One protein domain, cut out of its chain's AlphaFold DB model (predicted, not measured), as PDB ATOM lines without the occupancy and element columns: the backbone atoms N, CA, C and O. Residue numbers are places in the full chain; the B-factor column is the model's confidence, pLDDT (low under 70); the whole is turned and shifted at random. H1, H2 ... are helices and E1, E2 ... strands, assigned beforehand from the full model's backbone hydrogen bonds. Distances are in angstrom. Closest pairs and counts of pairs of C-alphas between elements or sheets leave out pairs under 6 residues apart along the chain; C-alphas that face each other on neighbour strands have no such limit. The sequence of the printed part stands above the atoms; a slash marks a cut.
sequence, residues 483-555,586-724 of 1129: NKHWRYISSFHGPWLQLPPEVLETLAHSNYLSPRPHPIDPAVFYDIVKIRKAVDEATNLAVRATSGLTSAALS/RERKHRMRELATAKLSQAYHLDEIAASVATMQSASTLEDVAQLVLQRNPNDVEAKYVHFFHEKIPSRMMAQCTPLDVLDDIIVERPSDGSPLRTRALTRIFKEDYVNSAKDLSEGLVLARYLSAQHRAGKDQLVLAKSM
ATOM      1  N   ASN A 483     271.782  30.419 -36.575       83.06
ATOM      2  CA  ASN A 483     272.935  29.642 -37.052       83.06
ATOM      3  C   ASN A 483     274.016  29.361 -35.982       83.06
ATOM      4  O   ASN A 483     274.730  28.371 -36.080       83.06
ATOM      5  N   LYS A 484     274.105  30.158 -34.908       83.06
ATOM      6  CA  LYS A 484     275.079  29.975 -33.812       83.06
ATOM      7  C   LYS A 484     274.616  28.985 -32.725       83.06
ATOM      8  O   LYS A 484     275.319  28.820 -31.731       83.06
ATOM      9  N   HIS A 485     273.456  28.341 -32.894       81.38
ATOM     10  CA  HIS A 485     272.872  27.381 -31.941       81.38
ATOM     11  C   HIS A 485     272.857  25.918 -32.423       81.38
ATOM     12  O   HIS A 485     272.378  25.054 -31.692       81.38
ATOM     13  N   TRP A 486     273.331  25.624 -33.637       83.94
ATOM     14  CA  TRP A 486     273.290  24.263 -34.182       83.94
ATOM     15  C   TRP A 486     274.256  23.330 -33.446       83.94
ATOM     16  O   TRP A 486     275.347  23.732 -33.033       83.94
ATOM     17  N   ARG A 487     273.855  22.065 -33.283       84.25
ATOM     18  CA  ARG A 487     274.720  21.027 -32.704       84.25
ATOM     19  C   ARG A 487     275.863  20.716 -33.674       84.25
ATOM     20  O   ARG A 487     275.761  20.986 -34.867       84.25
ATOM     21  N   TYR A 488     276.957  20.153 -33.165       86.94
ATOM     22  CA  TYR A 488     278.113  19.704 -33.962       86.94
ATOM     23  C   TYR A 488     278.890  20.778 -34.756       86.94
ATOM     24  O   TYR A 488     279.829  20.435 -35.472       86.94
ATOM     25  N   ILE A 489     278.615  22.076 -34.554       87.56
ATOM     26  CA  ILE A 489     279.439  23.206 -35.047       87.56
ATOM     27  C   ILE A 489     280.938  22.997 -34.746       87.56
ATOM     28  O   ILE A 489     281.799  23.324 -35.564       87.56
ATOM     29  N   SER A 490     281.254  22.400 -33.592       85.25
ATOM     30  CA  SER A 490     282.609  22.039 -33.155       85.25
ATOM     31  C   SER A 490     283.326  21.038 -34.067       85.25
ATOM     32  O   SER A 490     284.547  21.124 -34.183       85.25
ATOM     33  N   SER A 491     282.607  20.111 -34.704       86.44
ATOM     34  CA  SER A 491     283.179  19.083 -35.587       86.44
ATOM     35  C   SER A 491     283.583  19.640 -36.954       86.44
ATOM     36  O   SER A 491     284.530  19.157 -37.564       86.44
ATOM     37  N   PHE A 492     282.893  20.681 -37.426       89.69
ATOM     38  CA  PHE A 492     283.159  21.312 -38.723       89.69
ATOM     39  C   PHE A 492     284.166  22.471 -38.651       89.69
ATOM     40  O   PHE A 492     284.506  23.055 -39.678       89.69
ATOM     41  N   HIS A 493     284.693  22.818 -37.474       88.06
ATOM     42  CA  HIS A 493     285.814  23.755 -37.378       88.06
ATOM     43  C   HIS A 493     287.106  23.133 -37.929       88.06
ATOM     44  O   HIS A 493     287.457  22.007 -37.591       88.06
ATOM     45  N   GLY A 494     287.852  23.882 -38.744       87.31
ATOM     46  CA  GLY A 494     289.090  23.394 -39.350       87.31
ATOM     47  C   GLY A 494     289.883  24.471 -40.095       87.31
ATOM     48  O   GLY A 494     289.334  25.537 -40.394       87.31
ATOM     49  N   PRO A 495     291.157  24.200 -40.441       87.06
ATOM     50  CA  PRO A 495     291.943  25.039 -41.347       87.06
ATOM     51  C   PRO A 495     291.263  25.345 -42.690       87.06
ATOM     52  O   PRO A 495     291.551  26.390 -43.272       87.06
ATOM     53  N   TRP A 496     290.335  24.497 -43.162       90.06
ATOM     54  CA  TRP A 496     289.622  24.679 -44.437       90.06
ATOM     55  C   TRP A 496     288.973  26.057 -44.611       90.06
ATOM     56  O   TRP A 496     288.956  26.592 -45.713       90.06
ATOM     57  N   LEU A 497     288.508  26.672 -43.523       88.19
ATOM     58  CA  LEU A 497     287.880  27.998 -43.534       88.19
ATOM     59  C   LEU A 497     288.840  29.105 -44.008       88.19
ATOM     60  O   LEU A 497     288.402  30.093 -44.600       88.19
ATOM     61  N   GLN A 498     290.143  28.917 -43.775       87.50
ATOM     62  CA  GLN A 498     291.221  29.855 -44.103       87.50
ATOM     63  C   GLN A 498     291.953  29.506 -45.411       87.50
ATOM     64  O   GLN A 498     292.747  30.315 -45.894       87.50
ATOM     65  N   LEU A 499     291.716  28.320 -45.982       87.50
ATOM     66  CA  LEU A 499     292.313  27.916 -47.255       87.50
ATOM     67  C   LEU A 499     291.587  28.587 -48.439       87.50
ATOM     68  O   LEU A 499     290.363  28.733 -48.398       87.50
ATOM     69  N   PRO A 500     292.304  28.972 -49.514       88.94
ATOM     70  CA  PRO A 500     291.672  29.459 -50.737       88.94
ATOM     71  C   PRO A 500     290.768  28.388 -51.371       88.94
ATOM     72  O   PRO A 500     291.144  27.208 -51.379       88.94
ATOM     73  N   PRO A 501     289.603  28.756 -51.936       87.56
ATOM     74  CA  PRO A 501     288.666  27.791 -52.509       87.56
ATOM     75  C   PRO A 501     289.250  26.995 -53.687       87.56
ATOM     76  O   PRO A 501     288.847  25.856 -53.903       87.56
ATOM     77  N   GLU A 502     290.234  27.539 -54.405       88.12
ATOM     78  CA  GLU A 502     290.964  26.854 -55.480       88.12
ATOM     79  C   GLU A 502     291.871  25.736 -54.934       88.12
ATOM     80  O   GLU A 502     292.033  24.684 -55.556       88.12
ATOM     81  N   VAL A 503     292.445  25.941 -53.742       87.56
ATOM     82  CA  VAL A 503     293.249  24.927 -53.044       87.56
ATOM     83  C   VAL A 503     292.338  23.827 -52.503       87.56
ATOM     84  O   VAL A 503     292.656  22.654 -52.668       87.56
ATOM     85  N   LEU A 504     291.186  24.186 -51.925       88.75
ATOM     86  CA  LEU A 504     290.188  23.212 -51.469       88.75
ATOM     87  C   LEU A 504     289.659  22.348 -52.624       88.75
ATOM     88  O   LEU A 504     289.591  21.133 -52.484       88.75
ATOM     89  N   GLU A 505     289.353  22.943 -53.778       88.12
ATOM     90  CA  GLU A 505     288.922  22.223 -54.986       88.12
ATOM     91  C   GLU A 505     290.004  21.271 -55.518       88.12
ATOM     92  O   GLU A 505     289.726  20.106 -55.805       88.12
ATOM     93  N   THR A 506     291.261  21.726 -55.567       86.75
ATOM     94  CA  THR A 506     292.400  20.878 -55.958       86.75
ATOM     95  C   THR A 506     292.580  19.699 -54.993       86.75
ATOM     96  O   THR A 506     292.827  18.571 -55.422       86.75
ATOM     97  N   LEU A 507     292.417  19.932 -53.686       87.00
ATOM     98  CA  LEU A 507     292.481  18.886 -52.665       87.00
ATOM     99  C   LEU A 507     291.283  17.925 -52.730       87.00
ATOM    100  O   LEU A 507     291.486  16.730 -52.540       87.00
ATOM    101  N   ALA A 508     290.072  18.394 -53.045       86.38
ATOM    102  CA  ALA A 508     288.888  17.543 -53.196       86.38
ATOM    103  C   ALA A 508     288.993  16.616 -54.420       86.38
ATOM    104  O   ALA A 508     288.710  15.421 -54.315       86.38
ATOM    105  N   HIS A 509     289.492  17.125 -55.552       84.44
ATOM    106  CA  HIS A 509     289.820  16.289 -56.710       84.44
ATOM    107  C   HIS A 509     290.934  15.279 -56.394       84.44
ATOM    108  O   HIS A 509     290.797  14.102 -56.722       84.44
ATOM    109  N   SER A 510     292.002  15.702 -55.707       84.56
ATOM    110  CA  SER A 510     293.083  14.806 -55.259       84.56
ATOM    111  C   SER A 510     292.566  13.700 -54.326       84.56
ATOM    112  O   SER A 510     292.898  12.530 -54.501       84.56
ATOM    113  N   ASN A 511     291.680  14.049 -53.387       86.19
ATOM    114  CA  ASN A 511     291.030  13.108 -52.477       86.19
ATOM    115  C   ASN A 511     290.176  12.082 -53.236       86.19
ATOM    116  O   ASN A 511     290.337  10.888 -53.015       86.19
ATOM    117  N   TYR A 512     289.331  12.513 -54.178       83.62
ATOM    118  CA  TYR A 512     288.507  11.593 -54.974       83.62
ATOM    119  C   TYR A 512     289.344  10.641 -55.851       83.62
ATOM    120  O   TYR A 512     288.985   9.477 -56.018       83.62
ATOM    121  N   LEU A 513     290.459  11.130 -56.409       80.56
ATOM    122  CA  LEU A 513     291.372  10.353 -57.260       80.56
ATOM    123  C   LEU A 513     292.346   9.456 -56.475       80.56
ATOM    124  O   LEU A 513     293.058   8.656 -57.085       80.56
ATOM    125  N   SER A 514     292.404   9.582 -55.147       76.94
ATOM    126  CA  SER A 514     293.226   8.716 -54.300       76.94
ATOM    127  C   SER A 514     292.652   7.285 -54.225       76.94
ATOM    128  O   SER A 514     291.446   7.093 -54.414       76.94
ATOM    129  N   PRO A 515     293.491   6.253 -53.996       75.44
ATOM    130  CA  PRO A 515     293.005   4.891 -53.794       75.44
ATOM    131  C   PRO A 515     292.146   4.804 -52.527       75.44
ATOM    132  O   PRO A 515     292.355   5.553 -51.577       75.44
ATOM    133  N   ARG A 516     291.199   3.862 -52.505       76.38
ATOM    134  CA  ARG A 516     290.351   3.622 -51.330       76.38
ATOM    135  C   ARG A 516     291.138   2.869 -50.235       76.38
ATOM    136  O   ARG A 516     291.951   2.018 -50.605       76.38
ATOM    137  N   PRO A 517     290.903   3.131 -48.934       81.25
ATOM    138  CA  PRO A 517     289.945   4.099 -48.380       81.25
ATOM    139  C   PRO A 517     290.324   5.557 -48.681       81.25
ATOM    140  O   PRO A 517     291.481   5.949 -48.554       81.25
ATOM    141  N   HIS A 518     289.340   6.360 -49.097       82.94
ATOM    142  CA  HIS A 518     289.558   7.778 -49.404       82.94
ATOM    143  C   HIS A 518     289.910   8.543 -48.119       82.94
ATOM    144  O   HIS A 518     289.207   8.358 -47.137       82.94
ATOM    145  N   PRO A 519     290.922   9.427 -48.078       83.75
ATOM    146  CA  PRO A 519     291.339  10.074 -46.829       83.75
ATOM    147  C   PRO A 519     290.229  10.874 -46.110       83.75
ATOM    148  O   PRO A 519     290.097  10.792 -44.889       83.75
ATOM    149  N   ILE A 520     289.390  11.598 -46.856       87.06
ATOM    150  CA  ILE A 520     288.121  12.197 -46.392       87.06
ATOM    151  C   ILE A 520     286.978  11.576 -47.193       87.06
ATOM    152  O   ILE A 520     287.161  11.297 -48.379       87.06
ATOM    153  N   ASP A 521     285.785  11.463 -46.603       89.75
ATOM    154  CA  ASP A 521     284.544  11.297 -47.368       89.75
ATOM    155  C   ASP A 521     284.471  12.340 -48.510       89.75
ATOM    156  O   ASP A 521     284.400  13.550 -48.245       89.75
ATOM    157  N   PRO A 522     284.482  11.909 -49.788       87.12
ATOM    158  CA  PRO A 522     284.419  12.836 -50.904       87.12
ATOM    159  C   PRO A 522     283.126  13.661 -50.935       87.12
ATOM    160  O   PRO A 522     283.167  14.780 -51.439       87.12
ATOM    161  N   ALA A 523     282.004  13.152 -50.407       89.31
ATOM    162  CA  ALA A 523     280.727  13.866 -50.401       89.31
ATOM    163  C   ALA A 523     280.810  15.133 -49.536       89.31
ATOM    164  O   ALA A 523     280.709  16.245 -50.060       89.31
ATOM    165  N   VAL A 524     281.121  14.979 -48.243       90.94
ATOM    166  CA  VAL A 524     281.339  16.119 -47.338       90.94
ATOM    167  C   VAL A 524     282.436  17.057 -47.849       90.94
ATOM    168  O   VAL A 524     282.298  18.274 -47.726       90.94
ATOM    169  N   PHE A 525     283.512  16.545 -48.459       90.88
ATOM    170  CA  PHE A 525     284.578  17.428 -48.938       90.88
ATOM    171  C   PHE A 525     284.144  18.287 -50.143       90.88
ATOM    172  O   PHE A 525     284.390  19.495 -50.142       90.88
ATOM    173  N   TYR A 526     283.446  17.720 -51.137       91.19
ATOM    174  CA  TYR A 526     282.887  18.514 -52.241       91.19
ATOM    175  C   TYR A 526     281.831  19.512 -51.753       91.19
ATOM    176  O   TYR A 526     281.833  20.664 -52.191       91.19
ATOM    177  N   ASP A 527     280.974  19.121 -50.809       91.88
ATOM    178  CA  ASP A 527     279.953  20.015 -50.261       91.88
ATOM    179  C   ASP A 527     280.583  21.181 -49.472       91.88
ATOM    180  O   ASP A 527     280.172  22.330 -49.646       91.88
ATOM    181  N   ILE A 528     281.680  20.953 -48.737       91.94
ATOM    182  CA  ILE A 528     282.483  22.018 -48.108       91.94
ATOM    183  C   ILE A 528     283.108  22.969 -49.146       91.94
ATOM    184  O   ILE A 528     283.098  24.185 -48.934       91.94
ATOM    185  N   VAL A 529     283.609  22.468 -50.286       91.75
ATOM    186  CA  VAL A 529     284.117  23.323 -51.383       91.75
ATOM    187  C   VAL A 529     282.999  24.214 -51.936       91.75
ATOM    188  O   VAL A 529     283.185  25.429 -52.056       91.75
ATOM    189  N   LYS A 530     281.827  23.633 -52.231       92.38
ATOM    190  CA  LYS A 530     280.642  24.359 -52.725       92.38
ATOM    191  C   LYS A 530     280.185  25.420 -51.716       92.38
ATOM    192  O   LYS A 530     280.005  26.577 -52.095       92.38
ATOM    193  N   ILE A 531     280.077  25.070 -50.430       93.88
ATOM    194  CA  ILE A 531     279.709  25.986 -49.336       93.88
ATOM    195  C   ILE A 531     280.715  27.134 -49.219       93.88
ATOM    196  O   ILE A 531     280.308  28.297 -49.186       93.88
ATOM    197  N   ARG A 532     282.028  26.851 -49.207       93.25
ATOM    198  CA  ARG A 532     283.062  27.892 -49.095       93.25
ATOM    199  C   ARG A 532     282.970  28.886 -50.258       93.25
ATOM    200  O   ARG A 532     282.946  30.091 -50.001       93.25
ATOM    201  N   LYS A 533     282.838  28.388 -51.496       92.88
ATOM    202  CA  LYS A 533     282.641  29.199 -52.714       92.88
ATOM    203  C   LYS A 533     281.357  30.032 -52.650       92.88
ATOM    204  O   LYS A 533     281.405  31.244 -52.849       92.88
ATOM    205  N   ALA A 534     280.219  29.416 -52.329       94.12
ATOM    206  CA  ALA A 534     278.921  30.089 -52.286       94.12
ATOM    207  C   ALA A 534     278.854  31.187 -51.206       94.12
ATOM    208  O   ALA A 534     278.318  32.269 -51.457       94.12
ATOM    209  N   VAL A 535     279.457  30.956 -50.035       94.12
ATOM    210  CA  VAL A 535     279.542  31.946 -48.947       94.12
ATOM    211  C   VAL A 535     280.500  33.097 -49.292       94.12
ATOM    212  O   VAL A 535     280.186  34.251 -48.982       94.12
ATOM    213  N   ASP A 536     281.613  32.849 -49.993       92.62
ATOM    214  CA  ASP A 536     282.486  33.923 -50.500       92.62
ATOM    215  C   ASP A 536     281.814  34.736 -51.619       92.62
ATOM    216  O   ASP A 536     281.892  35.969 -51.617       92.62
ATOM    217  N   GLU A 537     281.108  34.095 -52.555       92.88
ATOM    218  CA  GLU A 537     280.322  34.784 -53.586       92.88
ATOM    219  C   GLU A 537     279.225  35.658 -52.962       92.88
ATOM    220  O   GLU A 537     279.123  36.848 -53.283       92.88
ATOM    221  N   ALA A 538     278.454  35.109 -52.018       94.25
ATOM    222  CA  ALA A 538     277.439  35.847 -51.277       94.25
ATOM    223  C   ALA A 538     278.039  37.015 -50.481       94.25
ATOM    224  O   ALA A 538     277.500  38.124 -50.525       94.25
ATOM    225  N   THR A 539     279.185  36.815 -49.820       92.88
ATOM    226  CA  THR A 539     279.913  37.874 -49.097       92.88
ATOM    227  C   THR A 539     280.315  39.001 -50.043       92.88
ATOM    228  O   THR A 539     280.018  40.170 -49.783       92.88
ATOM    229  N   ASN A 540     280.921  38.669 -51.183       92.00
ATOM    230  CA  ASN A 540     281.324  39.646 -52.191       92.00
ATOM    231  C   ASN A 540     280.123  40.417 -52.764       92.00
ATOM    232  O   ASN A 540     280.190  41.639 -52.931       92.00
ATOM    233  N   LEU A 541     279.008  39.737 -53.044       91.62
ATOM    234  CA  LEU A 541     277.776  40.364 -53.522       91.62
ATOM    235  C   LEU A 541     277.146  41.284 -52.462       91.62
ATOM    236  O   LEU A 541     276.838  42.440 -52.772       91.62
ATOM    237  N   ALA A 542     277.028  40.825 -51.212       90.94
ATOM    238  CA  ALA A 542     276.439  41.565 -50.096       90.94
ATOM    239  C   ALA A 542     277.261  42.805 -49.711       90.94
ATOM    240  O   ALA A 542     276.719  43.914 -49.660       90.94
ATOM    241  N   VAL A 543     278.580  42.662 -49.528       90.44
ATOM    242  CA  VAL A 543     279.488  43.784 -49.228       90.44
ATOM    243  C   VAL A 543     279.398  44.847 -50.324       90.44
ATOM    244  O   VAL A 543     279.275  46.037 -50.032       90.44
ATOM    245  N   ARG A 544     279.377  44.448 -51.602       87.12
ATOM    246  CA  ARG A 544     279.259  45.394 -52.726       87.12
ATOM    247  C   ARG A 544     277.872  46.035 -52.826       87.12
ATOM    248  O   ARG A 544     277.784  47.231 -53.123       87.12
ATOM    249  N   ALA A 545     276.801  45.292 -52.538       87.56
ATOM    250  CA  ALA A 545     275.441  45.825 -52.453       87.56
ATOM    251  C   ALA A 545     275.327  46.897 -51.356       87.56
ATOM    252  O   ALA A 545     274.743  47.958 -51.596       87.56
ATOM    253  N   THR A 546     275.948  46.672 -50.197       86.88
ATOM    254  CA  THR A 546     276.030  47.625 -49.080       86.88
ATOM    255  C   THR A 546     276.882  48.841 -49.451       86.88
ATOM    256  O   THR A 546     276.333  49.938 -49.608       86.88
ATOM    257  N   SER A 547     278.176  48.646 -49.732       84.44
ATOM    258  CA  SER A 547     279.149  49.706 -50.056       84.44
ATOM    259  C   SER A 547     278.770  50.555 -51.274       84.44
ATOM    260  O   SER A 547     279.172  51.709 -51.383       84.44
ATOM    261  N   GLY A 548     277.966  50.020 -52.202       79.06
ATOM    262  CA  GLY A 548     277.495  50.771 -53.366       79.06
ATOM    263  C   GLY A 548     278.541  50.950 -54.471       79.06
ATOM    264  O   GLY A 548     278.367  51.830 -55.314       79.06
ATOM    265  N   LEU A 549     279.574  50.100 -54.494       72.31
ATOM    266  CA  LEU A 549     280.639  50.072 -55.503       72.31
ATOM    267  C   LEU A 549     280.301  49.133 -56.676       72.31
ATOM    268  O   LEU A 549     279.955  47.962 -56.494       72.31
ATOM    269  N   THR A 550     280.432  49.633 -57.906       67.44
ATOM    270  CA  THR A 550     280.243  48.833 -59.129       67.44
ATOM    271  C   THR A 550     281.456  47.934 -59.401       67.44
ATOM    272  O   THR A 550     282.548  48.194 -58.900       67.44
ATOM    273  N   SER A 551     281.295  46.886 -60.228       64.19
ATOM    274  CA  SER A 551     282.421  46.010 -60.622       64.19
ATOM    275  C   SER A 551     283.576  46.812 -61.238       64.19
ATOM    276  O   SER A 551     284.733  46.584 -60.907       64.19
ATOM    277  N   ALA A 552     283.247  47.790 -62.091       58.62
ATOM    278  CA  ALA A 552     284.218  48.648 -62.760       58.62
ATOM    279  C   ALA A 552     284.946  49.586 -61.783       58.62
ATOM    280  O   ALA A 552     286.155  49.751 -61.898       58.62
ATOM    281  N   ALA A 553     284.250  50.154 -60.789       58.16
ATOM    282  CA  ALA A 553     284.889  50.993 -59.775       58.16
ATOM    283  C   ALA A 553     285.906  50.203 -58.930       58.16
ATOM    284  O   ALA A 553     287.009  50.686 -58.688       58.16
ATOM    285  N   LEU A 554     285.566  48.969 -58.534       58.16
ATOM    286  CA  LEU A 554     286.467  48.102 -57.769       58.16
ATOM    287  C   LEU A 554     287.658  47.614 -58.615       58.16
ATOM    288  O   LEU A 554     288.799  47.697 -58.171       58.16
ATOM    289  N   SER A 555     287.414  47.173 -59.854       57.03
ATOM    290  CA  SER A 555     288.474  46.730 -60.772       57.03
ATOM    291  C   SER A 555     289.438  47.869 -61.128       57.03
ATOM    292  O   SER A 555     290.653  47.682 -61.072       57.03
ATOM    293  N   ARG A 586     269.172  51.551 -56.368       84.06
ATOM    294  CA  ARG A 586     268.438  50.751 -55.368       84.06
ATOM    295  C   ARG A 586     267.969  49.408 -55.943       84.06
ATOM    296  O   ARG A 586     268.063  48.400 -55.255       84.06
ATOM    297  N   GLU A 587     267.571  49.392 -57.213       86.50
ATOM    298  CA  GLU A 587     267.208  48.181 -57.956       86.50
ATOM    299  C   GLU A 587     268.390  47.210 -58.111       86.50
ATOM    300  O   GLU A 587     268.282  46.030 -57.796       86.50
ATOM    301  N   ARG A 588     269.564  47.709 -58.517       85.62
ATOM    302  CA  ARG A 588     270.778  46.888 -58.649       85.62
ATOM    303  C   ARG A 588     271.324  46.441 -57.287       85.62
ATOM    304  O   ARG A 588     271.845  45.335 -57.194       85.62
ATOM    305  N   LYS A 589     271.181  47.260 -56.235       87.31
ATOM    306  CA  LYS A 589     271.466  46.855 -54.844       87.31
ATOM    307  C   LYS A 589     270.564  45.698 -54.416       87.31
ATOM    308  O   LYS A 589     271.046  44.807 -53.731       87.31
ATOM    309  N   HIS A 590     269.295  45.710 -54.827       89.50
ATOM    310  CA  HIS A 590     268.351  44.636 -54.536       89.50
ATOM    311  C   HIS A 590     268.737  43.333 -55.245       89.50
ATOM    312  O   HIS A 590     268.998  42.349 -54.565       89.50
ATOM    313  N   ARG A 591     268.953  43.370 -56.568       90.62
ATOM    314  CA  ARG A 591     269.356  42.185 -57.357       90.62
ATOM    315  C   ARG A 591     270.670  41.559 -56.903       90.62
ATOM    316  O   ARG A 591     270.832  40.349 -56.962       90.62
ATOM    317  N   MET A 592     271.608  42.368 -56.409       91.00
ATOM    318  CA  MET A 592     272.838  41.845 -55.803       91.00
ATOM    319  C   MET A 592     272.616  41.201 -54.426       91.00
ATOM    320  O   MET A 592     273.424  40.365 -54.043       91.00
ATOM    321  N   ARG A 593     271.546  41.543 -53.696       92.75
ATOM    322  CA  ARG A 593     271.144  40.821 -52.479       92.75
ATOM    323  C   ARG A 593     270.316  39.579 -52.782       92.75
ATOM    324  O   ARG A 593     270.599  38.563 -52.179       92.75
ATOM    325  N   GLU A 594     269.392  39.624 -53.741       93.75
ATOM    326  CA  GLU A 594     268.648  38.440 -54.214       93.75
ATOM    327  C   GLU A 594     269.622  37.324 -54.642       93.75
ATOM    328  O   GLU A 594     269.538  36.202 -54.151       93.75
ATOM    329  N   LEU A 595     270.643  37.656 -55.444       93.81
ATOM    330  CA  LEU A 595     271.696  36.706 -55.830       93.81
ATOM    331  C   LEU A 595     272.575  36.239 -54.653       93.81
ATOM    332  O   LEU A 595     273.008  35.091 -54.641       93.81
ATOM    333  N   ALA A 596     272.844  37.099 -53.662       94.75
ATOM    334  CA  ALA A 596     273.589  36.704 -52.463       94.75
ATOM    335  C   ALA A 596     272.769  35.757 -51.570       94.75
ATOM    336  O   ALA A 596     273.307  34.779 -51.063       94.75
ATOM    337  N   THR A 597     271.470  36.020 -51.416       95.00
ATOM    338  CA  THR A 597     270.519  35.167 -50.699       95.00
ATOM    339  C   THR A 597     270.399  33.802 -51.369       95.00
ATOM    340  O   THR A 597     270.577  32.802 -50.689       95.00
ATOM    341  N   ALA A 598     270.204  33.735 -52.690       94.75
ATOM    342  CA  ALA A 598     270.156  32.459 -53.413       94.75
ATOM    343  C   ALA A 598     271.446  31.631 -53.229       94.75
ATOM    344  O   ALA A 598     271.389  30.419 -53.036       94.75
ATOM    345  N   LYS A 599     272.619  32.283 -53.205       95.31
ATOM    346  CA  LYS A 599     273.907  31.616 -52.942       95.31
ATOM    347  C   LYS A 599     274.068  31.140 -51.494       95.31
ATOM    348  O   LYS A 599     274.556  30.035 -51.280       95.31
ATOM    349  N   LEU A 600     273.617  31.912 -50.502       94.44
ATOM    350  CA  LEU A 600     273.548  31.427 -49.115       94.44
ATOM    351  C   LEU A 600     272.577  30.253 -48.976       94.44
ATOM    352  O   LEU A 600     272.882  29.292 -48.280       94.44
ATOM    353  N   SER A 601     271.432  30.317 -49.653       94.50
ATOM    354  CA  SER A 601     270.427  29.258 -49.635       94.50
ATOM    355  C   SER A 601     270.996  27.957 -50.197       94.50
ATOM    356  O   SER A 601     270.912  26.934 -49.525       94.50
ATOM    357  N   GLN A 602     271.692  28.004 -51.343       92.81
ATOM    358  CA  GLN A 602     272.420  26.853 -51.898       92.81
ATOM    359  C   GLN A 602     273.380  26.232 -50.863       92.81
ATOM    360  O   GLN A 602     273.406  25.015 -50.711       92.81
ATOM    361  N   ALA A 603     274.122  27.047 -50.103       94.50
ATOM    362  CA  ALA A 603     275.010  26.549 -49.048       94.50
ATOM    363  C   ALA A 603     274.247  25.856 -47.897       94.50
ATOM    364  O   ALA A 603     274.632  24.763 -47.490       94.50
ATOM    365  N   TYR A 604     273.145  26.445 -47.416       94.19
ATOM    366  CA  TYR A 604     272.287  25.852 -46.377       94.19
ATOM    367  C   TYR A 604     271.454  24.645 -46.862       94.19
ATOM    368  O   TYR A 604     270.913  23.914 -46.036       94.19
ATOM    369  N   HIS A 605     271.319  24.408 -48.173       92.25
ATOM    370  CA  HIS A 605     270.732  23.163 -48.688       92.25
ATOM    371  C   HIS A 605     271.749  22.010 -48.664       92.25
ATOM    372  O   HIS A 605     271.362  20.871 -48.417       92.25
ATOM    373  N   LEU A 606     273.047  22.275 -48.839       91.62
ATOM    374  CA  LEU A 606     274.086  21.240 -48.782       91.62
ATOM    375  C   LEU A 606     274.295  20.723 -47.347       91.62
ATOM    376  O   LEU A 606     274.037  19.553 -47.070       91.62
ATOM    377  N   ASP A 607     274.680  21.603 -46.423       92.75
ATOM    378  CA  ASP A 607     274.920  21.284 -45.007       92.75
ATOM    379  C   ASP A 607     274.777  22.567 -44.171       92.75
ATOM    380  O   ASP A 607     275.612  23.475 -44.252       92.75
ATOM    381  N   GLU A 608     273.716  22.674 -43.366       91.56
ATOM    382  CA  GLU A 608     273.496  23.851 -42.524       91.56
ATOM    383  C   GLU A 608     274.497  24.011 -41.374       91.56
ATOM    384  O   GLU A 608     274.687  25.135 -40.908       91.56
ATOM    385  N   ILE A 609     275.183  22.955 -40.933       91.62
ATOM    386  CA  ILE A 609     276.188  23.019 -39.862       91.62
ATOM    387  C   ILE A 609     277.486  23.604 -40.433       91.62
ATOM    388  O   ILE A 609     278.011  24.591 -39.904       91.62
ATOM    389  N   ALA A 610     277.961  23.082 -41.567       92.50
ATOM    390  CA  ALA A 610     279.114  23.618 -42.287       92.50
ATOM    391  C   ALA A 610     278.854  25.042 -42.822       92.50
ATOM    392  O   ALA A 610     279.718  25.919 -42.697       92.50
ATOM    393  N   ALA A 611     277.654  25.321 -43.349       93.75
ATOM    394  CA  ALA A 611     277.259  26.667 -43.775       93.75
ATOM    395  C   ALA A 611     277.134  27.645 -42.592       93.75
ATOM    396  O   ALA A 611     277.540  28.806 -42.713       93.75
ATOM    397  N   SER A 612     276.664  27.194 -41.422       91.88
ATOM    398  CA  SER A 612     276.679  27.996 -40.189       91.88
ATOM    399  C   SER A 612     278.109  28.350 -39.774       91.88
ATOM    400  O   SER A 612     278.406  29.521 -39.541       91.88
ATOM    401  N   VAL A 613     279.031  27.381 -39.766       91.38
ATOM    402  CA  VAL A 613     280.451  27.620 -39.449       91.38
ATOM    403  C   VAL A 613     281.101  28.608 -40.430       91.38
ATOM    404  O   VAL A 613     281.798  29.531 -39.997       91.38
ATOM    405  N   ALA A 614     280.847  28.471 -41.735       92.25
ATOM    406  CA  ALA A 614     281.376  29.380 -42.754       92.25
ATOM    407  C   ALA A 614     280.797  30.804 -42.634       92.25
ATOM    408  O   ALA A 614     281.538  31.792 -42.673       92.25
ATOM    409  N   THR A 615     279.482  30.938 -42.437       90.88
ATOM    410  CA  THR A 615     278.831  32.251 -42.269       90.88
ATOM    411  C   THR A 615     279.221  32.933 -40.954       90.88
ATOM    412  O   THR A 615     279.372  34.153 -40.937       90.88
ATOM    413  N   MET A 616     279.495  32.178 -39.883       87.62
ATOM    414  CA  MET A 616     280.015  32.703 -38.610       87.62
ATOM    415  C   MET A 616     281.402  33.360 -38.717       87.62
ATOM    416  O   MET A 616     281.705  34.235 -37.905       87.62
ATOM    417  N   GLN A 617     282.235  32.975 -39.691       84.19
ATOM    418  CA  GLN A 617     283.537  33.615 -39.955       84.19
ATOM    419  C   GLN A 617     283.485  34.688 -41.058       84.19
ATOM    420  O   GLN A 617     284.484  35.358 -41.324       84.19
ATOM    421  N   SER A 618     282.329  34.866 -41.697       84.31
ATOM    422  CA  SER A 618     282.145  35.768 -42.836       84.31
ATOM    423  C   SER A 618     281.772  37.196 -42.414       84.31
ATOM    424  O   SER A 618     281.600  37.511 -41.235       84.31
ATOM    425  N   ALA A 619     281.658  38.111 -43.383       81.12
ATOM    426  CA  ALA A 619     281.341  39.509 -43.095       81.12
ATOM    427  C   ALA A 619     279.937  39.664 -42.482       81.12
ATOM    428  O   ALA A 619     278.952  39.192 -43.049       81.12
ATOM    429  N   SER A 620     279.821  40.437 -41.394       84.38
ATOM    430  CA  SER A 620     278.549  40.702 -40.693       84.38
ATOM    431  C   SER A 620     277.446  41.297 -41.577       84.38
ATOM    432  O   SER A 620     276.267  41.171 -41.263       84.38
ATOM    433  N   THR A 621     277.801  41.872 -42.732       83.31
ATOM    434  CA  THR A 621     276.840  42.271 -43.769       83.31
ATOM    435  C   THR A 621     275.976  41.126 -44.297       83.31
ATOM    436  O   THR A 621     274.974  41.433 -44.929       83.31
ATOM    437  N   LEU A 622     276.351  39.853 -44.085       86.69
ATOM    438  CA  LEU A 622     275.552  38.674 -44.439       86.69
ATOM    439  C   LEU A 622     274.311  38.486 -43.554       86.69
ATOM    440  O   LEU A 622     273.300  37.981 -44.045       86.69
ATOM    441  N   GLU A 623     274.370  38.872 -42.276       85.12
ATOM    442  CA  GLU A 623     273.303  38.570 -41.310       85.12
ATOM    443  C   GLU A 623     271.962  39.183 -41.753       85.12
ATOM    444  O   GLU A 623     270.938  38.507 -41.764       85.12
ATOM    445  N   ASP A 624     271.978  40.429 -42.231       86.50
ATOM    446  CA  ASP A 624     270.755  41.169 -42.562       86.50
ATOM    447  C   ASP A 624     270.338  41.053 -44.055       86.50
ATOM    448  O   ASP A 624     269.357  41.672 -44.472       86.50
ATOM    449  N   VAL A 625     271.051  40.282 -44.898       90.38
ATOM    450  CA  VAL A 625     270.813  40.250 -46.367       90.38
ATOM    451  C   VAL A 625     269.418  39.751 -46.716       90.38
ATOM    452  O   VAL A 625     268.711  40.423 -47.466       90.38
ATOM    453  N   ALA A 626     269.022  38.597 -46.169       90.31
ATOM    454  CA  ALA A 626     267.735  37.974 -46.463       90.31
ATOM    455  C   ALA A 626     266.567  38.848 -45.979       90.31
ATOM    456  O   ALA A 626     265.616  39.082 -46.725       90.31
ATOM    457  N   GLN A 627     266.692  39.459 -44.796       91.50
ATOM    458  CA  GLN A 627     265.712  40.423 -44.288       91.50
ATOM    459  C   GLN A 627     265.567  41.641 -45.228       91.50
ATOM    460  O   GLN A 627     264.457  42.100 -45.494       91.50
ATOM    461  N   LEU A 628     266.673  42.131 -45.803       89.75
ATOM    462  CA  LEU A 628     266.695  43.219 -46.793       89.75
ATOM    463  C   LEU A 628     266.226  42.816 -48.212       89.75
ATOM    464  O   LEU A 628     266.239  43.680 -49.107       89.75
ATOM    465  N   VAL A 629     265.854  41.549 -48.427       91.25
ATOM    466  CA  VAL A 629     265.128  41.038 -49.607       91.25
ATOM    467  C   VAL A 629     263.647  40.841 -49.265       91.25
ATOM    468  O   VAL A 629     262.792  41.405 -49.950       91.25
ATOM    469  N   LEU A 630     263.333  40.174 -48.145       91.81
ATOM    470  CA  LEU A 630     261.958  39.969 -47.655       91.81
ATOM    471  C   LEU A 630     261.186  41.283 -47.443       91.81
ATOM    472  O   LEU A 630     259.998  41.357 -47.741       91.81
ATOM    473  N   GLN A 631     261.867  42.363 -47.036       91.25
ATOM    474  CA  GLN A 631     261.300  43.724 -46.969       91.25
ATOM    475  C   GLN A 631     260.746  44.266 -48.305       91.25
ATOM    476  O   GLN A 631     260.099  45.316 -48.314       91.25
ATOM    477  N   ARG A 632     261.029  43.612 -49.438       88.50
ATOM    478  CA  ARG A 632     260.511  43.965 -50.768       88.50
ATOM    479  C   ARG A 632     259.731  42.823 -51.417       88.50
ATOM    480  O   ARG A 632     258.731  43.103 -52.072       88.50
ATOM    481  N   ASN A 633     260.192  41.584 -51.265       89.88
ATOM    482  CA  ASN A 633     259.516  40.386 -51.750       89.88
ATOM    483  C   ASN A 633     259.320  39.390 -50.592       89.88
ATOM    484  O   ASN A 633     260.197  38.559 -50.364       89.88
ATOM    485  N   PRO A 634     258.196  39.460 -49.853       89.94
ATOM    486  CA  PRO A 634     257.920  38.547 -48.740       89.94
ATOM    487  C   PRO A 634     257.764  37.075 -49.154       89.94
ATOM    488  O   PRO A 634     257.883  36.193 -48.311       89.94
ATOM    489  N   ASN A 635     257.518  36.812 -50.442       89.44
ATOM    490  CA  ASN A 635     257.217  35.485 -50.985       89.44
ATOM    491  C   ASN A 635     258.458  34.805 -51.607       89.44
ATOM    492  O   ASN A 635     258.327  33.880 -52.404       89.44
ATOM    493  N   ASP A 636     259.665  35.292 -51.313       90.88
ATOM    494  CA  ASP A 636     260.918  34.700 -51.790       90.88
ATOM    495  C   ASP A 636     261.325  33.514 -50.898       90.88
ATOM    496  O   ASP A 636     261.766  33.707 -49.764       90.88
ATOM    497  N   VAL A 637     261.177  32.293 -51.422       90.38
ATOM    498  CA  VAL A 637     261.477  31.019 -50.737       90.38
ATOM    499  C   VAL A 637     262.929  30.958 -50.244       90.38
ATOM    500  O   VAL A 637     263.181  30.573 -49.101       90.38
ATOM    501  N   GLU A 638     263.890  31.411 -51.060       90.75
ATOM    502  CA  GLU A 638     265.313  31.444 -50.689       90.75
ATOM    503  C   GLU A 638     265.540  32.423 -49.535       90.75
ATOM    504  O   GLU A 638     266.319  32.169 -48.613       90.75
ATOM    505  N   ALA A 639     264.842  33.561 -49.572       92.31
ATOM    506  CA  ALA A 639     264.935  34.567 -48.529       92.31
ATOM    507  C   ALA A 639     264.237  34.133 -47.234       92.31
ATOM    508  O   ALA A 639     264.785  34.418 -46.170       92.31
ATOM    509  N   LYS A 640     263.110  33.403 -47.289       92.56
ATOM    510  CA  LYS A 640     262.509  32.745 -46.112       92.56
ATOM    511  C   LYS A 640     263.530  31.791 -45.467       92.56
ATOM    512  O   LYS A 640     263.836  31.941 -44.283       92.56
ATOM    513  N   TYR A 641     264.113  30.880 -46.256       93.12
ATOM    514  CA  TYR A 641     265.052  29.858 -45.773       93.12
ATOM    515  C   TYR A 641     266.317  30.474 -45.159       93.12
ATOM    516  O   TYR A 641     266.649  30.201 -44.009       93.12
ATOM    517  N   VAL A 642     266.994  31.396 -45.852       93.19
ATOM    518  CA  VAL A 642     268.203  32.049 -45.309       93.19
ATOM    519  C   VAL A 642     267.881  32.959 -44.119       93.19
ATOM    520  O   VAL A 642     268.681  33.052 -43.183       93.19
ATOM    521  N   HIS A 643     266.715  33.618 -44.103       92.06
ATOM    522  CA  HIS A 643     266.320  34.428 -42.950       92.06
ATOM    523  C   HIS A 643     266.121  33.570 -41.701       92.06
ATOM    524  O   HIS A 643     266.531  34.012 -40.629       92.06
ATOM    525  N   PHE A 644     265.606  32.342 -41.832       91.38
ATOM    526  CA  PHE A 644     265.486  31.398 -40.721       91.38
ATOM    527  C   PHE A 644     266.836  31.159 -40.018       91.38
ATOM    528  O   PHE A 644     266.912  31.271 -38.795       91.38
ATOM    529  N   PHE A 645     267.928  30.924 -40.749       90.50
ATOM    530  CA  PHE A 645     269.252  30.743 -40.129       90.50
ATOM    531  C   PHE A 645     269.837  32.041 -39.552       90.50
ATOM    532  O   PHE A 645     270.557  32.010 -38.553       90.50
ATOM    533  N   HIS A 646     269.550  33.196 -40.157       90.38
ATOM    534  CA  HIS A 646     270.130  34.478 -39.737       90.38
ATOM    535  C   HIS A 646     269.273  35.266 -38.722       90.38
ATOM    536  O   HIS A 646     269.726  36.298 -38.219       90.38
ATOM    537  N   GLU A 647     268.069  34.791 -38.380       87.81
ATOM    538  CA  GLU A 647     267.179  35.409 -37.388       87.81
ATOM    539  C   GLU A 647     267.875  35.568 -36.027       87.81
ATOM    540  O   GLU A 647     268.560  34.660 -35.553       87.81
ATOM    541  N   LYS A 648     267.724  36.740 -35.400       86.06
ATOM    542  CA  LYS A 648     268.443  37.145 -34.182       86.06
ATOM    543  C   LYS A 648     267.603  36.828 -32.943       86.06
ATOM    544  O   LYS A 648     266.592  37.476 -32.698       86.06
ATOM    545  N   ILE A 649     268.040  35.831 -32.174       80.50
ATOM    546  CA  ILE A 649     267.272  35.158 -31.118       80.50
ATOM    547  C   ILE A 649     268.021  35.275 -29.776       80.50
ATOM    548  O   ILE A 649     269.254  35.207 -29.767       80.50
ATOM    549  N   PRO A 650     267.332  35.433 -28.628       77.81
ATOM    550  CA  PRO A 650     267.970  35.342 -27.315       77.81
ATOM    551  C   PRO A 650     268.681  33.993 -27.128       77.81
ATOM    552  O   PRO A 650     268.100  32.934 -27.385       77.81
ATOM    553  N   SER A 651     269.945  34.012 -26.698       69.25
ATOM    554  CA  SER A 651     270.752  32.791 -26.623       69.25
ATOM    555  C   SER A 651     270.091  31.710 -25.764       69.25
ATOM    556  O   SER A 651     269.537  31.998 -24.704       69.25
ATOM    557  N   ARG A 652     270.158  30.460 -26.244       64.56
ATOM    558  CA  ARG A 652     269.549  29.251 -25.654       64.56
ATOM    559  C   ARG A 652     268.013  29.207 -25.646       64.56
ATOM    560  O   ARG A 652     267.460  28.166 -25.312       64.56
ATOM    561  N   MET A 653     267.306  30.246 -26.100       70.12
ATOM    562  CA  MET A 653     265.834  30.239 -26.196       70.12
ATOM    563  C   MET A 653     265.297  29.669 -27.523       70.12
ATOM    564  O   MET A 653     264.116  29.823 -27.831       70.12
ATOM    565  N   MET A 654     266.130  28.995 -28.328       71.19
ATOM    566  CA  MET A 654     265.763  28.578 -29.690       71.19
ATOM    567  C   MET A 654     264.525  27.665 -29.752       71.19
ATOM    568  O   MET A 654     263.735  27.807 -30.681       71.19
ATOM    569  N   ALA A 655     264.305  26.815 -28.744       70.81
ATOM    570  CA  ALA A 655     263.103  25.984 -28.605       70.81
ATOM    571  C   ALA A 655     261.794  26.803 -28.571       70.81
ATOM    572  O   ALA A 655     260.783  26.430 -29.167       70.81
ATOM    573  N   GLN A 656     261.829  27.940 -27.870       69.44
ATOM    574  CA  GLN A 656     260.677  28.806 -27.602       69.44
ATOM    575  C   GLN A 656     260.516  29.885 -28.683       69.44
ATOM    576  O   GLN A 656     259.400  30.256 -29.036       69.44
ATOM    577  N   CYS A 657     261.629  30.359 -29.244       70.50
ATOM    578  CA  CYS A 657     261.690  31.431 -30.239       70.50
ATOM    579  C   CYS A 657     261.856  30.915 -31.682       70.50
ATOM    580  O   CYS A 657     262.450  31.592 -32.522       70.50
ATOM    581  N   THR A 658     261.369  29.707 -31.984       79.94
ATOM    582  CA  THR A 658     261.367  29.163 -33.352       79.94
ATOM    583  C   THR A 658     260.000  28.565 -33.707       79.94
ATOM    584  O   THR A 658     259.687  27.448 -33.270       79.94
ATOM    585  N   PRO A 659     259.158  29.282 -34.479       81.12
ATOM    586  CA  PRO A 659     258.015  28.674 -35.157       81.12
ATOM    587  C   PRO A 659     258.507  27.703 -36.243       81.12
ATOM    588  O   PRO A 659     259.620  27.848 -36.748       81.12
ATOM    589  N   LEU A 660     257.692  26.702 -36.582       86.31
ATOM    590  CA  LEU A 660     257.995  25.772 -37.685       86.31
ATOM    591  C   LEU A 660     257.375  26.237 -39.007       86.31
ATOM    592  O   LEU A 660     257.864  25.879 -40.071       86.31
ATOM    593  N   ASP A 661     256.381  27.118 -38.912       86.56
ATOM    594  CA  ASP A 661     255.492  27.607 -39.962       86.56
ATOM    595  C   ASP A 661     256.256  28.060 -41.221       86.56
ATOM    596  O   ASP A 661     255.861  27.747 -42.337       86.56
ATOM    597  N   VAL A 662     257.403  28.734 -41.048       87.44
ATOM    598  CA  VAL A 662     258.266  29.204 -42.151       87.44
ATOM    599  C   VAL A 662     258.909  28.047 -42.928       87.44
ATOM    600  O   VAL A 662     259.111  28.164 -44.133       87.44
ATOM    601  N   LEU A 663     259.240  26.939 -42.261       88.94
ATOM    602  CA  LEU A 663     259.775  25.729 -42.895       88.94
ATOM    603  C   LEU A 663     258.655  24.878 -43.502       88.94
ATOM    604  O   LEU A 663     258.849  24.299 -44.566       88.94
ATOM    605  N   ASP A 664     257.489  24.828 -42.854       90.44
ATOM    606  CA  ASP A 664     256.308  24.139 -43.381       90.44
ATOM    607  C   ASP A 664     255.821  24.794 -44.690       90.44
ATOM    608  O   ASP A 664     255.594  24.084 -45.669       90.44
ATOM    609  N   ASP A 665     255.802  26.132 -44.758       89.38
ATOM    610  CA  ASP A 665     255.638  26.931 -45.987       89.38
ATOM    611  C   ASP A 665     256.585  26.463 -47.111       89.38
ATOM    612  O   ASP A 665     256.149  26.144 -48.216       89.38
ATOM    613  N   ILE A 666     257.892  26.401 -46.821       89.62
ATOM    614  CA  ILE A 666     258.942  26.065 -47.799       89.62
ATOM    615  C   ILE A 666     258.797  24.619 -48.297       89.62
ATOM    616  O   ILE A 666     259.006  24.355 -49.479       89.62
ATOM    617  N   ILE A 667     258.420  23.684 -47.422       91.25
ATOM    618  CA  ILE A 667     258.222  22.268 -47.767       91.25
ATOM    619  C   ILE A 667     256.964  22.080 -48.628       91.25
ATOM    620  O   ILE A 667     256.979  21.272 -49.555       91.25
ATOM    621  N   VAL A 668     255.902  22.859 -48.397       90.69
ATOM    622  CA  VAL A 668     254.723  22.897 -49.281       90.69
ATOM    623  C   VAL A 668     255.060  23.541 -50.633       90.69
ATOM    624  O   VAL A 668     254.598  23.068 -51.670       90.69
ATOM    625  N   GLU A 669     255.903  24.577 -50.649       88.94
ATOM    626  CA  GLU A 669     256.412  25.211 -51.874       88.94
ATOM    627  C   GLU A 669     257.404  24.301 -52.648       88.94
ATOM    628  O   GLU A 669     257.540  24.456 -53.866       88.94
ATOM    629  N   ARG A 670     258.079  23.342 -51.983       85.50
ATOM    630  CA  ARG A 670     259.057  22.392 -52.570       85.50
ATOM    631  C   ARG A 670     259.035  20.986 -51.932       85.50
ATOM    632  O   ARG A 670     259.978  20.612 -51.233       85.50
ATOM    633  N   PRO A 671     258.049  20.132 -52.256       85.56
ATOM    634  CA  PRO A 671     257.961  18.772 -51.706       85.56
ATOM    635  C   PRO A 671     259.023  17.793 -52.244       85.56
ATOM    636  O   PRO A 671     259.121  16.669 -51.762       85.56
ATOM    637  N   SER A 672     259.807  18.181 -53.256       82.88
ATOM    638  CA  SER A 672     260.876  17.358 -53.842       82.88
ATOM    639  C   SER A 672     262.245  17.527 -53.169       82.88
ATOM    640  O   SER A 672     263.212  16.917 -53.624       82.88
ATOM    641  N   ASP A 673     262.361  18.384 -52.150       84.38
ATOM    642  CA  ASP A 673     263.635  18.760 -51.529       84.38
ATOM    643  C   ASP A 673     263.776  18.171 -50.113       84.38
ATOM    644  O   ASP A 673     262.927  18.370 -49.243       84.38
ATOM    645  N   GLY A 674     264.863  17.433 -49.875       86.44
ATOM    646  CA  GLY A 674     265.143  16.797 -48.584       86.44
ATOM    647  C   GLY A 674     265.794  17.723 -47.548       86.44
ATOM    648  O   GLY A 674     265.754  17.420 -46.353       86.44
ATOM    649  N   SER A 675     266.378  18.850 -47.956       90.88
ATOM    650  CA  SER A 675     267.158  19.710 -47.052       90.88
ATOM    651  C   SER A 675     266.301  20.616 -46.149       90.88
ATOM    652  O   SER A 675     266.620  20.741 -44.960       90.88
ATOM    653  N   PRO A 676     265.154  21.162 -46.606       92.12
ATOM    654  CA  PRO A 676     264.173  21.774 -45.712       92.12
ATOM    655  C   PRO A 676     263.609  20.785 -44.677       92.12
ATOM    656  O   PRO A 676     263.422  21.163 -43.520       92.12
ATOM    657  N   LEU A 677     263.416  19.510 -45.043       93.25
ATOM    658  CA  LEU A 677     263.003  18.446 -44.112       93.25
ATOM    659  C   LEU A 677     264.083  18.149 -43.060       93.25
ATOM    660  O   LEU A 677     263.757  18.074 -41.874       93.25
ATOM    661  N   ARG A 678     265.366  18.071 -43.452       93.69
ATOM    662  CA  ARG A 678     266.513  17.978 -42.522       93.69
ATOM    663  C   ARG A 678     266.497  19.137 -41.512       93.69
ATOM    664  O   ARG A 678     266.518  18.908 -40.302       93.69
ATOM    665  N   THR A 679     266.334  20.367 -42.002       92.81
ATOM    666  CA  THR A 679     266.255  21.586 -41.176       92.81
ATOM    667  C   THR A 679     265.042  21.586 -40.234       92.81
ATOM    668  O   THR A 679     265.177  21.934 -39.055       92.81
ATOM    669  N   ARG A 680     263.857  21.162 -40.703       92.38
ATOM    670  CA  ARG A 680     262.638  21.059 -39.876       92.38
ATOM    671  C   ARG A 680     262.791  19.999 -38.790       92.38
ATOM    672  O   ARG A 680     262.493  20.282 -37.628       92.38
ATOM    673  N   ALA A 681     263.347  18.840 -39.129       92.75
ATOM    674  CA  ALA A 681     263.632  17.776 -38.180       92.75
ATOM    675  C   ALA A 681     264.585  18.219 -37.067       92.75
ATOM    676  O   ALA A 681     264.278  18.032 -35.889       92.75
ATOM    677  N   LEU A 682     265.720  18.828 -37.423       90.38
ATOM    678  CA  LEU A 682     266.694  19.342 -36.459       90.38
ATOM    679  C   LEU A 682     266.084  20.445 -35.588       90.38
ATOM    680  O   LEU A 682     266.284  20.448 -34.377       90.38
ATOM    681  N   THR A 683     265.242  21.307 -36.158       90.06
ATOM    682  CA  THR A 683     264.477  22.294 -35.379       90.06
ATOM    683  C   THR A 683     263.511  21.624 -34.392       90.06
ATOM    684  O   THR A 683     263.414  22.063 -33.246       90.06
ATOM    685  N   ARG A 684     262.843  20.527 -34.779       90.69
ATOM    686  CA  ARG A 684     261.985  19.724 -33.885       90.69
ATOM    687  C   ARG A 684     262.768  19.054 -32.746       90.69
ATOM    688  O   ARG A 684     262.251  19.021 -31.634       90.69
ATOM    689  N   ILE A 685     264.024  18.634 -32.961       89.56
ATOM    690  CA  ILE A 685     264.915  18.118 -31.892       89.56
ATOM    691  C   ILE A 685     265.096  19.159 -30.779       89.56
ATOM    692  O   ILE A 685     264.977  18.825 -29.604       89.56
ATOM    693  N   PHE A 686     265.322  20.430 -31.129       86.06
ATOM    694  CA  PHE A 686     265.431  21.512 -30.138       86.06
ATOM    695  C   PHE A 686     264.109  21.840 -29.430       86.06
ATOM    696  O   PHE A 686     264.133  22.525 -28.414       86.06
ATOM    697  N   LYS A 687     262.967  21.381 -29.953       87.44
ATOM    698  CA  LYS A 687     261.632  21.531 -29.348       87.44
ATOM    699  C   LYS A 687     261.163  20.254 -28.638       87.44
ATOM    700  O   LYS A 687     259.993  20.166 -28.287       87.44
ATOM    701  N   GLU A 688     262.063  19.282 -28.462       87.94
ATOM    702  CA  GLU A 688     261.822  17.965 -27.853       87.94
ATOM    703  C   GLU A 688     260.764  17.100 -28.588       87.94
ATOM    704  O   GLU A 688     260.337  16.060 -28.089       87.94
ATOM    705  N   ASP A 689     260.392  17.459 -29.826       90.50
ATOM    706  CA  ASP A 689     259.496  16.671 -30.687       90.50
ATOM    707  C   ASP A 689     260.290  15.640 -31.505       90.50
ATOM    708  O   ASP A 689     260.441  15.710 -32.731       90.50
ATOM    709  N   TYR A 690     260.832  14.655 -30.793       92.69
ATOM    710  CA  TYR A 690     261.614  13.571 -31.384       92.69
ATOM    711  C   TYR A 690     260.772  12.672 -32.306       92.69
ATOM    712  O   TYR A 690     261.276  12.169 -33.309       92.69
ATOM    713  N   VAL A 691     259.477  12.499 -32.017       92.31
ATOM    714  CA  VAL A 691     258.589  11.611 -32.785       92.31
ATOM    715  C   VAL A 691     258.316  12.169 -34.179       92.31
ATOM    716  O   VAL A 691     258.424  11.426 -35.157       92.31
ATOM    717  N   ASN A 692     257.999  13.461 -34.313       92.81
ATOM    718  CA  ASN A 692     257.790  14.056 -35.632       92.81
ATOM    719  C   ASN A 692     259.112  14.481 -36.297       92.81
ATOM    720  O   ASN A 692     259.150  14.612 -37.518       92.81
ATOM    721  N   SER A 693     260.210  14.626 -35.545       94.38
ATOM    722  CA  SER A 693     261.562  14.703 -36.124       94.38
ATOM    723  C   SER A 693     261.955  13.396 -36.836       94.38
ATOM    724  O   SER A 693     262.430  13.423 -37.970       94.38
ATOM    725  N   ALA A 694     261.672  12.229 -36.240       94.12
ATOM    726  CA  ALA A 694     261.958  10.929 -36.859       94.12
ATOM    727  C   ALA A 694     261.159  10.668 -38.156       94.12
ATOM    728  O   ALA A 694     261.637   9.939 -39.032       94.12
ATOM    729  N   LYS A 695     259.962  11.264 -38.289       93.81
ATOM    730  CA  LYS A 695     259.156  11.245 -39.524       93.81
ATOM    731  C   LYS A 695     259.823  12.068 -40.624       93.81
ATOM    732  O   LYS A 695     260.185  11.494 -41.646       93.81
ATOM    733  N   ASP A 696     260.099  13.349 -40.362       94.06
ATOM    734  CA  ASP A 696     260.764  14.263 -41.306       94.06
ATOM    735  C   ASP A 696     262.078  13.687 -41.854       94.06
ATOM    736  O   ASP A 696     262.329  13.730 -43.055       94.06
ATOM    737  N   LEU A 697     262.908  13.094 -40.986       95.00
ATOM    738  CA  LEU A 697     264.179  12.475 -41.391       95.00
ATOM    739  C   LEU A 697     263.980  11.208 -42.228       95.00
ATOM    740  O   LEU A 697     264.842  10.862 -43.030       95.00
ATOM    741  N   SER A 698     262.860  10.505 -42.055       94.69
ATOM    742  CA  SER A 698     262.528   9.320 -42.851       94.69
ATOM    743  C   SER A 698     261.944   9.692 -44.213       94.69
ATOM    744  O   SER A 698     262.332   9.086 -45.208       94.69
ATOM    745  N   GLU A 699     261.090  10.715 -44.274       93.00
ATOM    746  CA  GLU A 699     260.603  11.325 -45.521       93.00
ATOM    747  C   GLU A 699     261.779  11.896 -46.332       93.00
ATOM    748  O   GLU A 699     261.970  11.541 -47.497       93.00
ATOM    749  N   GLY A 700     262.646  12.680 -45.682       92.44
ATOM    750  CA  GLY A 700     263.876  13.203 -46.276       92.44
ATOM    751  C   GLY A 700     264.820  12.103 -46.768       92.44
ATOM    752  O   GLY A 700     265.398  12.243 -47.844       92.44
ATOM    753  N   LEU A 701     264.952  10.982 -46.043       92.31
ATOM    754  CA  LEU A 701     265.794   9.856 -46.467       92.31
ATOM    755  C   LEU A 701     265.224   9.135 -47.698       92.31
ATOM    756  O   LEU A 701     265.994   8.711 -48.559       92.31
ATOM    757  N   VAL A 702     263.897   9.014 -47.818       92.56
ATOM    758  CA  VAL A 702     263.253   8.475 -49.028       92.56
ATOM    759  C   VAL A 702     263.534   9.381 -50.231       92.56
ATOM    760  O   VAL A 702     263.940   8.877 -51.278       92.56
ATOM    761  N   LEU A 703     263.417  10.704 -50.074       90.38
ATOM    762  CA  LEU A 703     263.762  11.666 -51.129       90.38
ATOM    763  C   LEU A 703     265.257  11.624 -51.489       90.38
ATOM    764  O   LEU A 703     265.596  11.545 -52.668       90.38
ATOM    765  N   ALA A 704     266.159  11.605 -50.504       88.44
ATOM    766  CA  ALA A 704     267.605  11.536 -50.728       88.44
ATOM    767  C   ALA A 704     268.023  10.253 -51.471       88.44
ATOM    768  O   ALA A 704     268.842  10.307 -52.395       88.44
ATOM    769  N   ARG A 705     267.414   9.111 -51.127       88.75
ATOM    770  CA  ARG A 705     267.617   7.829 -51.820       88.75
ATOM    771  C   ARG A 705     267.049   7.834 -53.228       88.75
ATOM    772  O   ARG A 705     267.717   7.357 -54.138       88.75
ATOM    773  N   TYR A 706     265.861   8.404 -53.423       87.62
ATOM    774  CA  TYR A 706     265.266   8.561 -54.748       87.62
ATOM    775  C   TYR A 706     266.155   9.420 -55.659       87.62
ATOM    776  O   TYR A 706     266.494   8.995 -56.760       87.62
ATOM    777  N   LEU A 707     266.617  10.580 -55.181       82.62
ATOM    778  CA  LEU A 707     267.533  11.455 -55.920       82.62
ATOM    779  C   LEU A 707     268.876  10.763 -56.213       82.62
ATOM    780  O   LEU A 707     269.370  10.841 -57.336       82.62
ATOM    781  N   SER A 708     269.432  10.018 -55.251       80.94
ATOM    782  CA  SER A 708     270.658   9.230 -55.453       80.94
ATOM    783  C   SER A 708     270.471   8.079 -56.452       80.94
ATOM    784  O   SER A 708     271.388   7.773 -57.210       80.94
ATOM    785  N   ALA A 709     269.292   7.452 -56.494       81.62
ATOM    786  CA  ALA A 709     268.964   6.411 -57.467       81.62
ATOM    787  C   ALA A 709     268.772   6.986 -58.880       81.62
ATOM    788  O   ALA A 709     269.303   6.426 -59.834       81.62
ATOM    789  N   GLN A 710     268.094   8.132 -59.011       78.88
ATOM    790  CA  GLN A 710     267.981   8.873 -60.276       78.88
ATOM    791  C   GLN A 710     269.361   9.303 -60.797       78.88
ATOM    792  O   GLN A 710     269.653   9.147 -61.982       78.88
ATOM    793  N   HIS A 711     270.241   9.777 -59.905       73.44
ATOM    794  CA  HIS A 711     271.623  10.116 -60.245       73.44
ATOM    795  C   HIS A 711     272.402   8.907 -60.764       73.44
ATOM    796  O   HIS A 711     273.008   8.995 -61.827       73.44
ATOM    797  N   ARG A 712     272.328   7.759 -60.073       71.12
ATOM    798  CA  ARG A 712     272.962   6.507 -60.519       71.12
ATOM    799  C   ARG A 712     272.411   6.030 -61.864       71.12
ATOM    800  O   ARG A 712     273.201   5.824 -62.770       71.12
ATOM    801  N   ALA A 713     271.093   5.967 -62.045       64.12
ATOM    802  CA  ALA A 713     270.487   5.524 -63.305       64.12
ATOM    803  C   ALA A 713     270.881   6.415 -64.503       64.12
ATOM    804  O   ALA A 713     271.244   5.910 -65.568       64.12
ATOM    805  N   GLY A 714     270.882   7.742 -64.321       60.91
ATOM    806  CA  GLY A 714     271.393   8.678 -65.327       60.91
ATOM    807  C   GLY A 714     272.897   8.512 -65.570       60.91
ATOM    808  O   GLY A 714     273.353   8.557 -66.714       60.91
ATOM    809  N   LYS A 715     273.673   8.261 -64.510       58.25
ATOM    810  CA  LYS A 715     275.115   8.014 -64.587       58.25
ATOM    811  C   LYS A 715     275.448   6.704 -65.295       58.25
ATOM    812  O   LYS A 715     276.379   6.709 -66.085       58.25
ATOM    813  N   ASP A 716     274.694   5.630 -65.101       57.97
ATOM    814  CA  ASP A 716     274.926   4.345 -65.768       57.97
ATOM    815  C   ASP A 716     274.655   4.461 -67.279       57.97
ATOM    816  O   ASP A 716     275.469   4.028 -68.098       57.97
ATOM    817  N   GLN A 717     273.592   5.179 -67.668       58.56
ATOM    818  CA  GLN A 717     273.329   5.538 -69.068       58.56
ATOM    819  C   GLN A 717     274.454   6.412 -69.666       58.56
ATOM    820  O   GLN A 717     274.890   6.186 -70.800       58.56
ATOM    821  N   LEU A 718     274.969   7.382 -68.903       58.72
ATOM    822  CA  LEU A 718     276.089   8.235 -69.316       58.72
ATOM    823  C   LEU A 718     277.435   7.494 -69.347       58.72
ATOM    824  O   LEU A 718     278.251   7.784 -70.215       58.72
ATOM    825  N   VAL A 719     277.679   6.531 -68.458       59.09
ATOM    826  CA  VAL A 719     278.896   5.700 -68.415       59.09
ATOM    827  C   VAL A 719     278.907   4.706 -69.574       59.09
ATOM    828  O   VAL A 719     279.957   4.517 -70.187       59.09
ATOM    829  N   LEU A 720     277.754   4.153 -69.956       58.94
ATOM    830  CA  LEU A 720     277.611   3.353 -71.175       58.94
ATOM    831  C   LEU A 720     277.884   4.192 -72.440       58.94
ATOM    832  O   LEU A 720     278.616   3.763 -73.331       58.94
ATOM    833  N   ALA A 721     277.379   5.429 -72.501       56.56
ATOM    834  CA  ALA A 721     277.682   6.352 -73.599       56.56
ATOM    835  C   ALA A 721     279.155   6.822 -73.606       56.56
ATOM    836  O   ALA A 721     279.754   7.007 -74.667       56.56
ATOM    837  N   LYS A 722     279.755   7.004 -72.425       56.06
ATOM    838  CA  LYS A 722     281.127   7.493 -72.246       56.06
ATOM    839  C   LYS A 722     282.169   6.413 -72.520       56.06
ATOM    840  O   LYS A 722     283.155   6.724 -73.174       56.06
ATOM    841  N   SER A 723     281.941   5.158 -72.130       54.16
ATOM    842  CA  SER A 723     282.834   4.036 -72.462       54.16
ATOM    843  C   SER A 723     282.885   3.782 -73.976       54.16
ATOM    844  O   SER A 723     283.968   3.626 -74.542       54.16
ATOM    845  N   MET A 724     281.739   3.890 -74.660       50.56
ATOM    846  CA  MET A 724     281.644   3.912 -76.129       50.56
ATOM    847  C   MET A 724     282.434   5.071 -76.768       50.56
ATOM    848  O   MET A 724     282.953   4.929 -77.874       50.56
TER     849      MET A 724
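This is residues 483 to 555 and 586 to 724 of the 1129 residues of an uncharacterized protein of Lophiotrema nucula (UniProt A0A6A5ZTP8). H2, H3 and H5 lie side by side in an antiparallel row, with H6 packed on H3, and H8 crosses H5 nearly at right angles; from H8 a second row, H9, H10 and the first part of H11, leads away from H5, each helix running back along the one before. Residues 708 to 724 of the long helix H11 stick out as a free arm. The printed part has 212 residues, mostly helix, with named elements in the order H1 to H8, E1, H9, H10, H11. It is compact, with a radius of gyration of the C-alphas of 18.7 A, and spans 53 by 53 by 33 A.

Find C-alpha 690 at (261.614, 13.571, -31.384); from there H11, residues 690 to 724, runs 50.0 A to C-alpha 724 at (281.644, 3.912, -76.129). Before it look for H10, residues 674 to 686, 19.0 A long, and H9, residues 661 to 669. Further back are E1, residues 648 to 650, H8, residues 637 to 646, H7, residues 627 to 630, and H6, residues 608 to 616. H5, residues 586 to 606, runs 30.8 A. H3, residues 522 to 547, runs 37.3 A from C-alpha 522 at (284.419, 12.836, -50.904), and H4 is residues 551 to 555. H1, residues 495 to 498, and H2, residues 501 to 513, come first.

Start at Ser 693 of H11, whose C-alpha is 4.2 A from that of Ala 681, the closest pair of the hairpin H10 and H11, at a shallow tilt of 25 degrees. H9 and H10 form another hairpin, closest at the C-alphas of Leu 663 and Arg 680, 6.3 A. H8 touches H9 at Val 637 and Ile 666, C-alphas 6.3 A apart, and touches the hub, H5, about perpendicular at 74 degrees, closest at the C-alphas of Ser 601 and Val 642, 5.6 A. H7 touches H5 and H8. H3 and H5 touch, opposite ways at 17 degrees, with the C-alphas of Ala 538 and Ala 596 closest at 4.1 A. H2 and H3 are a hairpin, closest at Tyr 512 and Pro 522, C-alphas 5.9 A apart. H6 touches H3 at a steep tilt of 39 degrees, the same way, closest at the C-alphas of Ile 531 and Ala 611, 6.1 A. H1 is close to H2, H3 and H6 but not clearly touching. H4 is apart from H3 and H5. E1 pairs with no named strand and meets H8 only through their link. In H2 to H6 and H9 to H11 every O i to N i+4 pair is within hydrogen-bond range, in H8 5 of 6; H1 and H7 are too short for such a pair.

The C-alphas of Pro 650 and Met 724 are the two farthest apart, 59.6 A. Residues 556 to 585 are not printed; across this cut C-alphas 555 and 586 are 21.1 A apart. Of the links that are printed whole, none is long. Look for pLDDT under 70 at residues 550 to 555, 651 to 652, 656 and 713 to 724; the mean of the printed part is 85.5.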